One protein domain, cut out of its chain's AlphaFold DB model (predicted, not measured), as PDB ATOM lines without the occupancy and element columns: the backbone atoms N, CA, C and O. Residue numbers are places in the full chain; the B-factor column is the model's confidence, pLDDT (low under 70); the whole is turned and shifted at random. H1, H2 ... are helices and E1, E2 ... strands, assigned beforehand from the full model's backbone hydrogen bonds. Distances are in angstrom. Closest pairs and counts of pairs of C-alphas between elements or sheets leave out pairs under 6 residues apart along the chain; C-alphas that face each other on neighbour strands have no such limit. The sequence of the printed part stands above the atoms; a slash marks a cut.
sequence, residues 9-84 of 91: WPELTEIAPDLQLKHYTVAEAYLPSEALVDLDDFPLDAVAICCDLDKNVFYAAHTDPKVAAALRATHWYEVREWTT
ATOM      1  N   TRP A   9       2.855 273.400  25.047       85.00
ATOM      2  CA  TRP A   9       1.756 273.128  24.123       85.00
ATOM      3  C   TRP A   9       0.433 273.829  24.482       85.00
ATOM      4  O   TRP A   9      -0.186 274.363  23.562       85.00
ATOM      5  N   PRO A  10      -0.019 273.883  25.756       87.94
ATOM      6  CA  PRO A  10      -1.257 274.583  26.098       87.94
ATOM      7  C   PRO A  10      -1.239 276.064  25.700       87.94
ATOM      8  O   PRO A  10      -2.157 276.516  25.026       87.94
ATOM      9  N   GLU A  11      -0.166 276.786  26.031       88.69
ATOM     10  CA  GLU A  11      -0.010 278.206  25.683       88.69
ATOM     11  C   GLU A  11       0.136 278.384  24.166       88.69
ATOM     12  O   GLU A  11      -0.504 279.239  23.554       88.69
ATOM     13  N   LEU A  12       0.926 277.524  23.524       87.56
ATOM     14  CA  LEU A  12       1.131 277.566  22.077       87.56
ATOM     15  C   LEU A  12      -0.165 277.303  21.298       87.56
ATOM     16  O   LEU A  12      -0.359 277.893  20.240       87.56
ATOM     17  N   THR A  13      -1.067 276.477  21.832       87.44
ATOM     18  CA  THR A  13      -2.385 276.214  21.232       87.44
ATOM     19  C   THR A  13      -3.315 277.422  21.356       87.44
ATOM     20  O   THR A  13      -4.141 277.643  20.476       87.44
ATOM     21  N   GLU A  14      -3.189 278.227  22.414       89.06
ATOM     22  CA  GLU A  14      -3.941 279.483  22.544       89.06
ATOM     23  C   GLU A  14      -3.464 280.534  21.534       89.06
ATOM     24  O   GLU A  14      -4.275 281.272  20.978       89.06
ATOM     25  N   ILE A  15      -2.155 280.579  21.272       86.44
ATOM     26  CA  ILE A  15      -1.543 281.535  20.340       86.44
ATOM     27  C   ILE A  15      -1.764 281.106  18.885       86.44
ATOM     28  O   ILE A  15      -2.143 281.916  18.041       86.44
ATOM     29  N   ALA A  16      -1.501 279.838  18.581       86.75
ATOM     30  CA  ALA A  16      -1.444 279.299  17.230       86.75
ATOM     31  C   ALA A  16      -2.005 277.861  17.203       86.75
ATOM     32  O   ALA A  16      -1.244 276.898  17.069       86.75
ATOM     33  N   PRO A  17      -3.338 277.688  17.301       87.88
ATOM     34  CA  PRO A  17      -3.979 276.378  17.472       87.88
ATOM     35  C   PRO A  17      -3.757 275.409  16.308       87.88
ATOM     36  O   PRO A  17      -3.932 274.202  16.466       87.88
ATOM     37  N   ASP A  18      -3.391 275.914  15.129       87.81
ATOM     38  CA  ASP A  18      -3.152 275.060  13.971       87.81
ATOM     39  C   ASP A  18      -1.718 274.513  13.905       87.81
ATOM     40  O   ASP A  18      -1.422 273.751  12.984       87.81
ATOM     41  N   LEU A  19      -0.801 274.947  14.775       90.19
ATOM     42  CA  LEU A  19       0.581 274.461  14.776       90.19
ATOM     43  C   LEU A  19       0.689 273.175  15.593       90.19
ATOM     44  O   LEU A  19       0.096 273.063  16.659       90.19
ATOM     45  N   GLN A  20       1.493 272.220  15.131       89.75
ATOM     46  CA  GLN A  20       1.842 270.998  15.859       89.75
ATOM     47  C   GLN A  20       3.320 270.983  16.249       89.75
ATOM     48  O   GLN A  20       4.105 270.172  15.752       89.75
ATOM     49  N   LEU A  21       3.688 271.871  17.172       91.00
ATOM     50  CA  LEU A  21       5.064 272.029  17.631       91.00
ATOM     51  C   LEU A  21       5.562 270.795  18.391       91.00
ATOM     52  O   LEU A  21       5.028 270.408  19.439       91.00
ATOM     53  N   LYS A  22       6.629 270.202  17.857       92.31
ATOM     54  CA  LYS A  22       7.287 269.011  18.389       92.31
ATOM     55  C   LYS A  22       8.779 269.259  18.573       92.31
ATOM     56  O   LYS A  22       9.381 270.057  17.860       92.31
ATOM     57  N   HIS A  23       9.374 268.549  19.523       92.50
ATOM     58  CA  HIS A  23      10.815 268.527  19.735       92.50
ATOM     59  C   HIS A  23      11.483 267.475  18.859       92.50
ATOM     60  O   HIS A  23      11.117 266.296  18.894       92.50
ATOM     61  N   TYR A  24      12.492 267.931  18.132       91.19
ATOM     62  CA  TYR A  24      13.388 267.149  17.290       91.19
ATOM     63  C   TYR A  24      14.830 267.527  17.609       91.19
ATOM     64  O   TYR A  24      15.082 268.558  18.237       91.19
ATOM     65  N   THR A  25      15.784 266.733  17.148       92.00
ATOM     66  CA  THR A  25      17.148 267.235  16.952       92.00
ATOM     67  C   THR A  25      17.247 267.977  15.618       92.00
ATOM     68  O   THR A  25      16.432 267.768  14.715       92.00
ATOM     69  N   VAL A  26      18.246 268.845  15.455       89.69
ATOM     70  CA  VAL A  26      18.479 269.530  14.169       89.69
ATOM     71  C   VAL A  26      18.717 268.520  13.040       89.69
ATOM     72  O   VAL A  26      18.224 268.709  11.929       89.69
ATOM     73  N   ALA A  27      19.402 267.413  13.334       88.25
ATOM     74  CA  ALA A  27      19.613 266.316  12.393       88.25
ATOM     75  C   ALA A  27      18.301 265.625  11.970       88.25
ATOM     76  O   ALA A  27      18.163 265.224  10.816       88.25
ATOM     77  N   GLU A  28      17.328 265.496  12.875       89.69
ATOM     78  CA  GLU A  28      16.010 264.918  12.580       89.69
ATOM     79  C   GLU A  28      15.089 265.874  11.811       89.69
ATOM     80  O   GLU A  28      14.197 265.418  11.097       89.69
ATOM     81  N   ALA A  29      15.277 267.185  11.975       87.44
ATOM     82  CA  ALA A  29      14.420 268.211  11.389       87.44
ATOM     83  C   ALA A  29      14.682 268.459   9.893       87.44
ATOM     84  O   ALA A  29      13.872 269.123   9.253       87.44
ATOM     85  N   TYR A  30      15.786 267.939   9.336       84.44
ATOM     86  CA  TYR A  30      16.190 268.128   7.933       84.44
ATOM     87  C   TYR A  30      16.070 269.592   7.478       84.44
ATOM     88  O   TYR A  30      15.432 269.898   6.469       84.44
ATOM     89  N   LEU A  31      16.661 270.499   8.262       85.56
ATOM     90  CA  LEU A  31      16.573 271.938   8.025       85.56
ATOM     91  C   LEU A  31      17.114 272.342   6.638       85.56
ATOM     92  O   LEU A  31      17.950 271.632   6.066       85.56
ATOM     93  N   PRO A  32      16.682 273.503   6.104       85.88
ATOM     94  CA  PRO A  32      17.190 274.031   4.843       85.88
ATOM     95  C   PRO A  32      18.719 274.108   4.835       85.88
ATOM     96  O   PRO A  32      19.326 274.541   5.813       85.88
ATOM     97  N   SER A  33      19.350 273.740   3.715       84.94
ATOM     98  CA  SER A  33      20.817 273.734   3.605       84.94
ATOM     99  C   SER A  33      21.435 275.102   3.904       84.94
ATOM    100  O   SER A  33      22.494 275.167   4.512       84.94
ATOM    101  N   GLU A  34      20.749 276.184   3.535       85.62
ATOM    102  CA  GLU A  34      21.126 277.566   3.854       85.62
ATOM    103  C   GLU A  34      21.201 277.848   5.365       85.62
ATOM    104  O   GLU A  34      22.136 278.511   5.795       85.62
ATOM    105  N   ALA A  35      20.311 277.277   6.187       86.19
ATOM    106  CA  ALA A  35      20.389 277.405   7.645       86.19
ATOM    107  C   ALA A  35      21.546 276.583   8.237       86.19
ATOM    108  O   ALA A  35      22.094 276.937   9.277       86.19
ATOM    109  N   LEU A  36      21.920 275.474   7.590       85.44
ATOM    110  CA  LEU A  36      23.013 274.613   8.051       85.44
ATOM    111  C   LEU A  36      24.397 275.215   7.775       85.44
ATOM    112  O   LEU A  36      25.326 274.926   8.522       85.44
ATOM    113  N   VAL A  37      24.538 276.068   6.752       85.12
ATOM    114  CA  VAL A  37      25.802 276.775   6.457       85.12
ATOM    115  C   VAL A  37      26.247 277.638   7.641       85.12
ATOM    116  O   VAL A  37      27.434 277.690   7.949       85.12
ATOM    117  N   ASP A  38      25.301 278.250   8.356       82.06
ATOM    118  CA  ASP A  38      25.587 279.067   9.542       82.06
ATOM    119  C   ASP A  38      25.892 278.226  10.804       82.06
ATOM    120  O   ASP A  38      26.252 278.768  11.854       82.06
ATOM    121  N   LEU A  39      25.761 276.896  10.717       81.81
ATOM    122  CA  LEU A  39      25.886 275.934  11.818       81.81
ATOM    123  C   LEU A  39      27.089 274.976  11.649       81.81
ATOM    124  O   LEU A  39      27.070 273.890  12.212       81.81
ATOM    125  N   ASP A  40      28.128 275.383  10.915       76.31
ATOM    126  CA  ASP A  40      29.321 274.604  10.505       76.31
ATOM    127  C   ASP A  40      29.760 273.463  11.467       76.31
ATOM    128  O   ASP A  40      29.532 272.289  11.183       76.31
ATOM    129  N   ASP A  41      30.311 273.785  12.649       78.19
ATOM    130  CA  ASP A  41      30.773 272.806  13.662       78.19
ATOM    131  C   ASP A  41      29.699 272.445  14.718       78.19
ATOM    132  O   ASP A  41      30.003 272.038  15.847       78.19
ATOM    133  N   PHE A  42      28.419 272.665  14.423       81.81
ATOM    134  CA  PHE A  42      27.351 272.506  15.407       81.81
ATOM    135  C   PHE A  42      26.936 271.029  15.548       81.81
ATOM    136  O   PHE A  42      26.682 270.369  14.541       81.81
ATOM    137  N   PRO A  43      26.829 270.473  16.773       86.50
ATOM    138  CA  PRO A  43      26.474 269.066  16.969       86.50
ATOM    139  C   PRO A  43      24.976 268.846  16.700       86.50
ATOM    140  O   PRO A  43      24.147 268.878  17.611       86.50
ATOM    141  N   LEU A  44      24.617 268.668  15.425       85.56
ATOM    142  CA  LEU A  44      23.228 268.644  14.942       85.56
ATOM    143  C   LEU A  44      22.375 267.529  15.572       85.56
ATOM    144  O   LEU A  44      21.156 267.654  15.665       85.56
ATOM    145  N   ASP A  45      23.004 266.440  16.002       86.69
ATOM    146  CA  ASP A  45      22.384 265.297  16.673       86.69
ATOM    147  C   ASP A  45      22.121 265.532  18.169       86.69
ATOM    148  O   ASP A  45      21.267 264.866  18.752       86.69
ATOM    149  N   ALA A  46      22.818 266.486  18.792       84.00
ATOM    150  CA  ALA A  46      22.676 266.820  20.209       84.00
ATOM    151  C   ALA A  46      21.818 268.071  20.455       84.00
ATOM    152  O   ALA A  46      21.356 268.303  21.573       84.00
ATOM    153  N   VAL A  47      21.617 268.895  19.426       87.81
ATOM    154  CA  VAL A  47      20.908 270.169  19.541       87.81
ATOM    155  C   VAL A  47      19.425 269.965  19.289       87.81
ATOM    156  O   VAL A  47      19.021 269.541  18.208       87.81
ATOM    157  N   ALA A  48      18.616 270.323  20.284       88.44
ATOM    158  CA  ALA A  48      17.168 270.286  20.181       88.44
ATOM    159  C   ALA A  48      16.609 271.525  19.464       88.44
ATOM    160  O   ALA A  48      17.057 272.658  19.670       88.44
ATOM    161  N   ILE A  49      15.575 271.294  18.666       92.06
ATOM    162  CA  ILE A  49      14.721 272.295  18.034       92.06
ATOM    163  C   ILE A  49      13.261 271.963  18.345       92.06
ATOM    164  O   ILE A  49      12.855 270.800  18.328       92.06
ATOM    165  N   CYS A  50      12.463 272.989  18.633       94.44
ATOM    166  CA  CYS A  50      11.015 272.871  18.751       94.44
ATOM    167  C   CYS A  50      10.358 273.479  17.515       94.44
ATOM    168  O   CYS A  50      10.436 274.693  17.325       94.44
ATOM    169  N   CYS A  51       9.715 272.664  16.682       94.12
ATOM    170  CA  CYS A  51       9.146 273.140  15.428       94.12
ATOM    171  C   CYS A  51       7.962 272.325  14.908       94.12
ATOM    172  O   CYS A  51       7.728 271.177  15.289       94.12
ATOM    173  N   ASP A  52       7.234 272.959  13.997       93.31
ATOM    174  CA  ASP A  52       6.282 272.372  13.073       93.31
ATOM    175  C   ASP A  52       6.949 272.366  11.691       93.31
ATOM    176  O   ASP A  52       7.138 273.416  11.071       93.31
ATOM    177  N   LEU A  53       7.353 271.173  11.249       91.94
ATOM    178  CA  LEU A  53       8.055 270.976   9.978       91.94
ATOM    179  C   LEU A  53       7.142 271.218   8.773       91.94
ATOM    180  O   LEU A  53       7.615 271.673   7.738       91.94
ATOM    181  N   ASP A  54       5.843 270.943   8.901       90.56
ATOM    182  CA  ASP A  54       4.900 271.084   7.788       90.56
ATOM    183  C   ASP A  54       4.668 272.563   7.459       90.56
ATOM    184  O   ASP A  54       4.410 272.930   6.311       90.56
ATOM    185  N   LYS A  55       4.773 273.424   8.476       91.56
ATOM    186  CA  LYS A  55       4.541 274.866   8.357       91.56
ATOM    187  C   LYS A  55       5.808 275.710   8.381       91.56
ATOM    188  O   LYS A  55       5.703 276.922   8.208       91.56
ATOM    189  N   ASN A  56       6.977 275.096   8.566       93.75
ATOM    190  CA  ASN A  56       8.261 275.784   8.735       93.75
ATOM    191  C   ASN A  56       8.205 276.832   9.861       93.75
ATOM    192  O   ASN A  56       8.629 277.979   9.696       93.75
ATOM    193  N   VAL A  57       7.627 276.452  11.004       94.31
ATOM    194  CA  VAL A  57       7.506 277.327  12.179       94.31
ATOM    195  C   VAL A  57       8.297 276.737  13.330       94.31
ATOM    196  O   VAL A  57       8.143 275.561  13.648       94.31
ATOM    197  N   PHE A  58       9.119 277.544  13.993       94.94
ATOM    198  CA  PHE A  58       9.883 277.125  15.166       94.94
ATOM    199  C   PHE A  58       9.548 277.985  16.385       94.94
ATOM    200  O   PHE A  58       9.151 279.142  16.261       94.94
ATOM    201  N   TYR A  59       9.734 277.424  17.577       94.81
ATOM    202  CA  TYR A  59       9.554 278.133  18.839       94.81
ATOM    203  C   TYR A  59      10.909 278.468  19.455       94.81
ATOM    204  O   TYR A  59      11.656 277.575  19.877       94.81
ATOM    205  N   ALA A  60      11.236 279.761  19.509       94.38
ATOM    206  CA  ALA A  60      12.570 280.216  19.894       94.38
ATOM    207  C   ALA A  60      12.924 279.904  21.357       94.38
ATOM    208  O   ALA A  60      14.093 279.692  21.654       94.38
ATOM    209  N   ALA A  61      11.944 279.842  22.267       92.75
ATOM    210  CA  ALA A  61      12.228 279.577  23.682       92.75
ATOM    211  C   ALA A  61      12.742 278.149  23.933       92.75
ATOM    212  O   ALA A  61      13.456 277.913  24.903       92.75
ATOM    213  N   HIS A  62      12.408 277.206  23.045       92.38
ATOM    214  CA  HIS A  62      12.816 275.800  23.122       92.38
ATOM    215  C   HIS A  62      13.735 275.371  21.973       92.38
ATOM    216  O   HIS A  62      13.846 274.181  21.674       92.38
ATOM    217  N   THR A  63      14.374 276.332  21.317       92.38
ATOM    218  CA  THR A  63      15.325 276.093  20.233       92.38
ATOM    219  C   THR A  63      16.632 276.785  20.584       92.38
ATOM    220  O   THR A  63      16.621 277.875  21.157       92.38
ATOM    221  N   ASP A  64      17.765 276.168  20.251       91.81
ATOM    222  CA  ASP A  64      19.062 276.801  20.479       91.81
ATOM    223  C   ASP A  64      19.139 278.179  19.782       91.81
ATOM    224  O   ASP A  64      18.733 278.299  18.620       91.81
ATOM    225  N   PRO A  65      19.662 279.230  20.445       91.75
ATOM    226  CA  PRO A  65      19.704 280.577  19.882       91.75
ATOM    227  C   PRO A  65      20.421 280.685  18.532       91.75
ATOM    228  O   PRO A  65      20.021 281.510  17.711       91.75
ATOM    229  N   LYS A  66      21.455 279.873  18.275       91.00
ATOM    230  CA  LYS A  66      22.158 279.871  16.983       91.00
ATOM    231  C   LYS A  66      21.293 279.271  15.885       91.00
ATOM    232  O   LYS A  66      21.196 279.855  14.812       91.00
ATOM    233  N   VAL A  67      20.607 278.166  16.174       91.69
ATOM    234  CA  VAL A  67      19.649 277.553  15.239       91.69
ATOM    235  C   VAL A  67      18.498 278.514  14.961       91.69
ATOM    236  O   VAL A  67      18.140 278.738  13.812       91.69
ATOM    237  N   ALA A  68      17.956 279.149  16.000       93.69
ATOM    238  CA  ALA A  68      16.902 280.146  15.862       93.69
ATOM    239  C   ALA A  68      17.350 281.367  15.038       93.69
ATOM    240  O   ALA A  68      16.541 281.951  14.320       93.69
ATOM    241  N   ALA A  69      18.612 281.791  15.147       92.12
ATOM    242  CA  ALA A  69      19.160 282.869  14.328       92.12
ATOM    243  C   ALA A  69      19.310 282.445  12.859       92.12
ATOM    244  O   ALA A  69      18.870 283.183  11.981       92.12
ATOM    245  N   ALA A  70      19.848 281.249  12.609       92.06
ATOM    246  CA  ALA A  70      19.982 280.692  11.265       92.06
ATOM    247  C   ALA A  70      18.615 280.538  10.580       92.06
ATOM    248  O   ALA A  70      18.433 280.966   9.447       92.06
ATOM    249  N   LEU A  71      17.609 280.016  11.290       93.19
ATOM    250  CA  LEU A  71      16.255 279.859  10.754       93.19
ATOM    251  C   LEU A  71      15.596 281.192  10.391       93.19
ATOM    252  O   LEU A  71      14.948 281.268   9.350       93.19
ATOM    253  N   ARG A  72      15.804 282.254  11.181       92.06
ATOM    254  CA  ARG A  72      15.292 283.601  10.859       92.06
ATOM    255  C   ARG A  72      15.896 284.207   9.596       92.06
ATOM    256  O   ARG A  72      15.312 285.131   9.042       92.06
ATOM    257  N   ALA A  73      17.053 283.723   9.150       90.56
ATOM    258  CA  ALA A  73      17.642 284.131   7.878       90.56
ATOM    259  C   ALA A  73      17.017 283.402   6.669       90.56
ATOM    260  O   ALA A  73      17.372 283.699   5.529       90.56
ATOM    261  N   THR A  74      16.090 282.468   6.906       90.50
ATOM    262  CA  THR A  74      15.416 281.661   5.879       90.50
ATOM    263  C   THR A  74      13.929 282.018   5.762       90.50
ATOM    264  O   THR A  74      13.469 283.042   6.258       90.50
ATOM    265  N   HIS A  75      13.151 281.155   5.107       89.75
ATOM    266  CA  HIS A  75      11.693 281.255   5.006       89.75
ATOM    267  C   HIS A  75      10.931 280.775   6.258       89.75
ATOM    268  O   HIS A  75       9.700 280.724   6.237       89.75
ATOM    269  N   TRP A  76      11.638 280.362   7.311       93.81
ATOM    270  CA  TRP A  76      11.030 279.894   8.553       93.81
ATOM    271  C   TRP A  76      10.541 281.054   9.416       93.81
ATOM    272  O   TRP A  76      11.168 282.108   9.475       93.81
ATOM    273  N   TYR A  77       9.449 280.823  10.142       93.81
ATOM    274  CA  TYR A  77       8.866 281.816  11.045       93.81
ATOM    275  C   TYR A  77       9.022 281.402  12.505       93.81
ATOM    276  O   TYR A  77       8.890 280.227  12.852       93.81
ATOM    277  N   GLU A  78       9.242 282.375  13.386       94.06
ATOM    278  CA  GLU A  78       9.015 282.163  14.816       94.06
ATOM    279  C   GLU A  78       7.500 282.096  15.089       94.06
ATOM    280  O   GLU A  78       6.725 282.773  14.415       94.06
ATOM    281  N   VAL A  79       7.044 281.306  16.070       92.19
ATOM    282  CA  VAL A  79       5.608 281.144  16.397       92.19
ATOM    283  C   VAL A  79       4.857 282.476  16.505       92.19
ATOM    284  O   VAL A  79       3.770 282.617  15.946       92.19
ATOM    285  N   ARG A  80       5.416 283.462  17.210       88.62
ATOM    286  CA  ARG A  80       4.791 284.776  17.414       88.62
ATOM    287  C   ARG A  80       4.825 285.634  16.152       88.62
ATOM    288  O   ARG A  80       3.939 286.459  15.946       88.62
ATOM    289  N   GLU A  81       5.831 285.452  15.305       89.12
ATOM    290  CA  GLU A  81       5.921 286.126  14.005       89.12
ATOM    291  C   GLU A  81       4.906 285.529  13.021       89.12
ATOM    292  O   GLU A  81       4.230 286.265  12.298       89.12
ATOM    293  N   TRP A  82       4.726 284.205  13.047       89.12
ATOM    294  CA  TRP A  82       3.783 283.475  12.199       89.12
ATOM    295  C   TRP A  82       2.331 283.920  12.415       89.12
ATOM    296  O   TRP A  82       1.586 284.051  11.445       89.12
ATOM    297  N   THR A  83       1.940 284.205  13.661       83.62
ATOM    298  CA  THR A  83       0.584 284.669  14.001       83.62
ATOM    299  C   THR A  83       0.335 286.150  13.736       83.62
ATOM    300  O   THR A  83      -0.817 286.575  13.747       83.62
ATOM    301  N   THR A  84       1.382 286.950  13.524       81.44
ATOM    302  CA  THR A  84       1.271 288.417  13.397       81.44
ATOM    303  C   THR A  84       1.630 288.953  12.017       81.44
ATOM    304  O   THR A  84       1.143 290.016  11.638       81.44
TER     305      THR A  84
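AT A GLANCE: This is residues 9 to 84 of the 91 residues of an uncharacterized protein of Actinobacteria bacterium (UniProt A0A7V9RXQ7). A small elongated domain has the antiparallel strand pair E1 and E2 in its middle, widened beyond E2 by short pairings of unnamed residues, with helix H1 at one end of the long axis and H3, followed by the loop of residues 38 to 42, at the other. H3 packs on H4 toward that loop end, while the short H5 comes near H1 at the opposite end. The printed part has 76 residues with five named helices and two named strands, in the order H1, E1, H2, H3, E2, H4, H5; the class is mixed, helices and strands, with 37 residues, under half, in named elements. The whole is compact, with a radius of gyration of the C-alphas of 11.7 A, and spans 36 by 21 by 19 A.

IN THESE COORDINATES: H1, residues 9 to 15, begins with C-alpha 9 at (1.756, 273.128, 24.123) and is 9.8 A long from first to last C-alpha. E1, residues 22 to 25, covers 10.1 A, and H2, residues 26 to 29, follows it directly. H3 holds residues 33 to 37. E2, residues 48 to 52, is 13.2 A long and begins with C-alpha 48 at (17.168, 270.286, 20.181). H4, residues 65 to 72, is the longest helix by residues and covers 10.5 A. H5, residues 79 to 82, ends with C-alpha 82 at (3.783, 283.475, 12.199).

HOW THE PARTS SIT: E1 and E2 are antiparallel neighbours, with 137 degrees between their directions. N 24 and O 49 are 2.9 A apart and N 49 and O 24 are 2.8 A apart, both within hydrogen-bond range. Residues 51 to 52 of E2 pair antiparallel with residues 57 to 58, which pair parallel with residues 77 to 78. The closest C-alphas of H2 and E2, those of Val 26 and Ile 49, are 6.1 A apart. Those of E2 and H4, Ile 49 and Val 67, are 7.7 A apart. H3 and H4 touch, with the C-alphas of Ala 35 and Ala 70 closest at 4.9 A. H1 and H5 are close but not clearly touching, with the C-alphas of Ile 15 and Arg 80 closest at 7.7 A. H1 and H4 are apart, and so are H3 and H5. In H1, H3 and H4 every O i to N i+4 pair is within hydrogen-bond range; H2 and H5 are too short for such a pair.

THE WHOLE: The two C-alphas farthest apart, those of Glu 14 and Asp 41, are 36.4 A apart. The printed part has no cut. The link from E2 to H4, residues 53 to 64, is long. The mean pLDDT of the printed part is 89.1, and no printed residue is under 70.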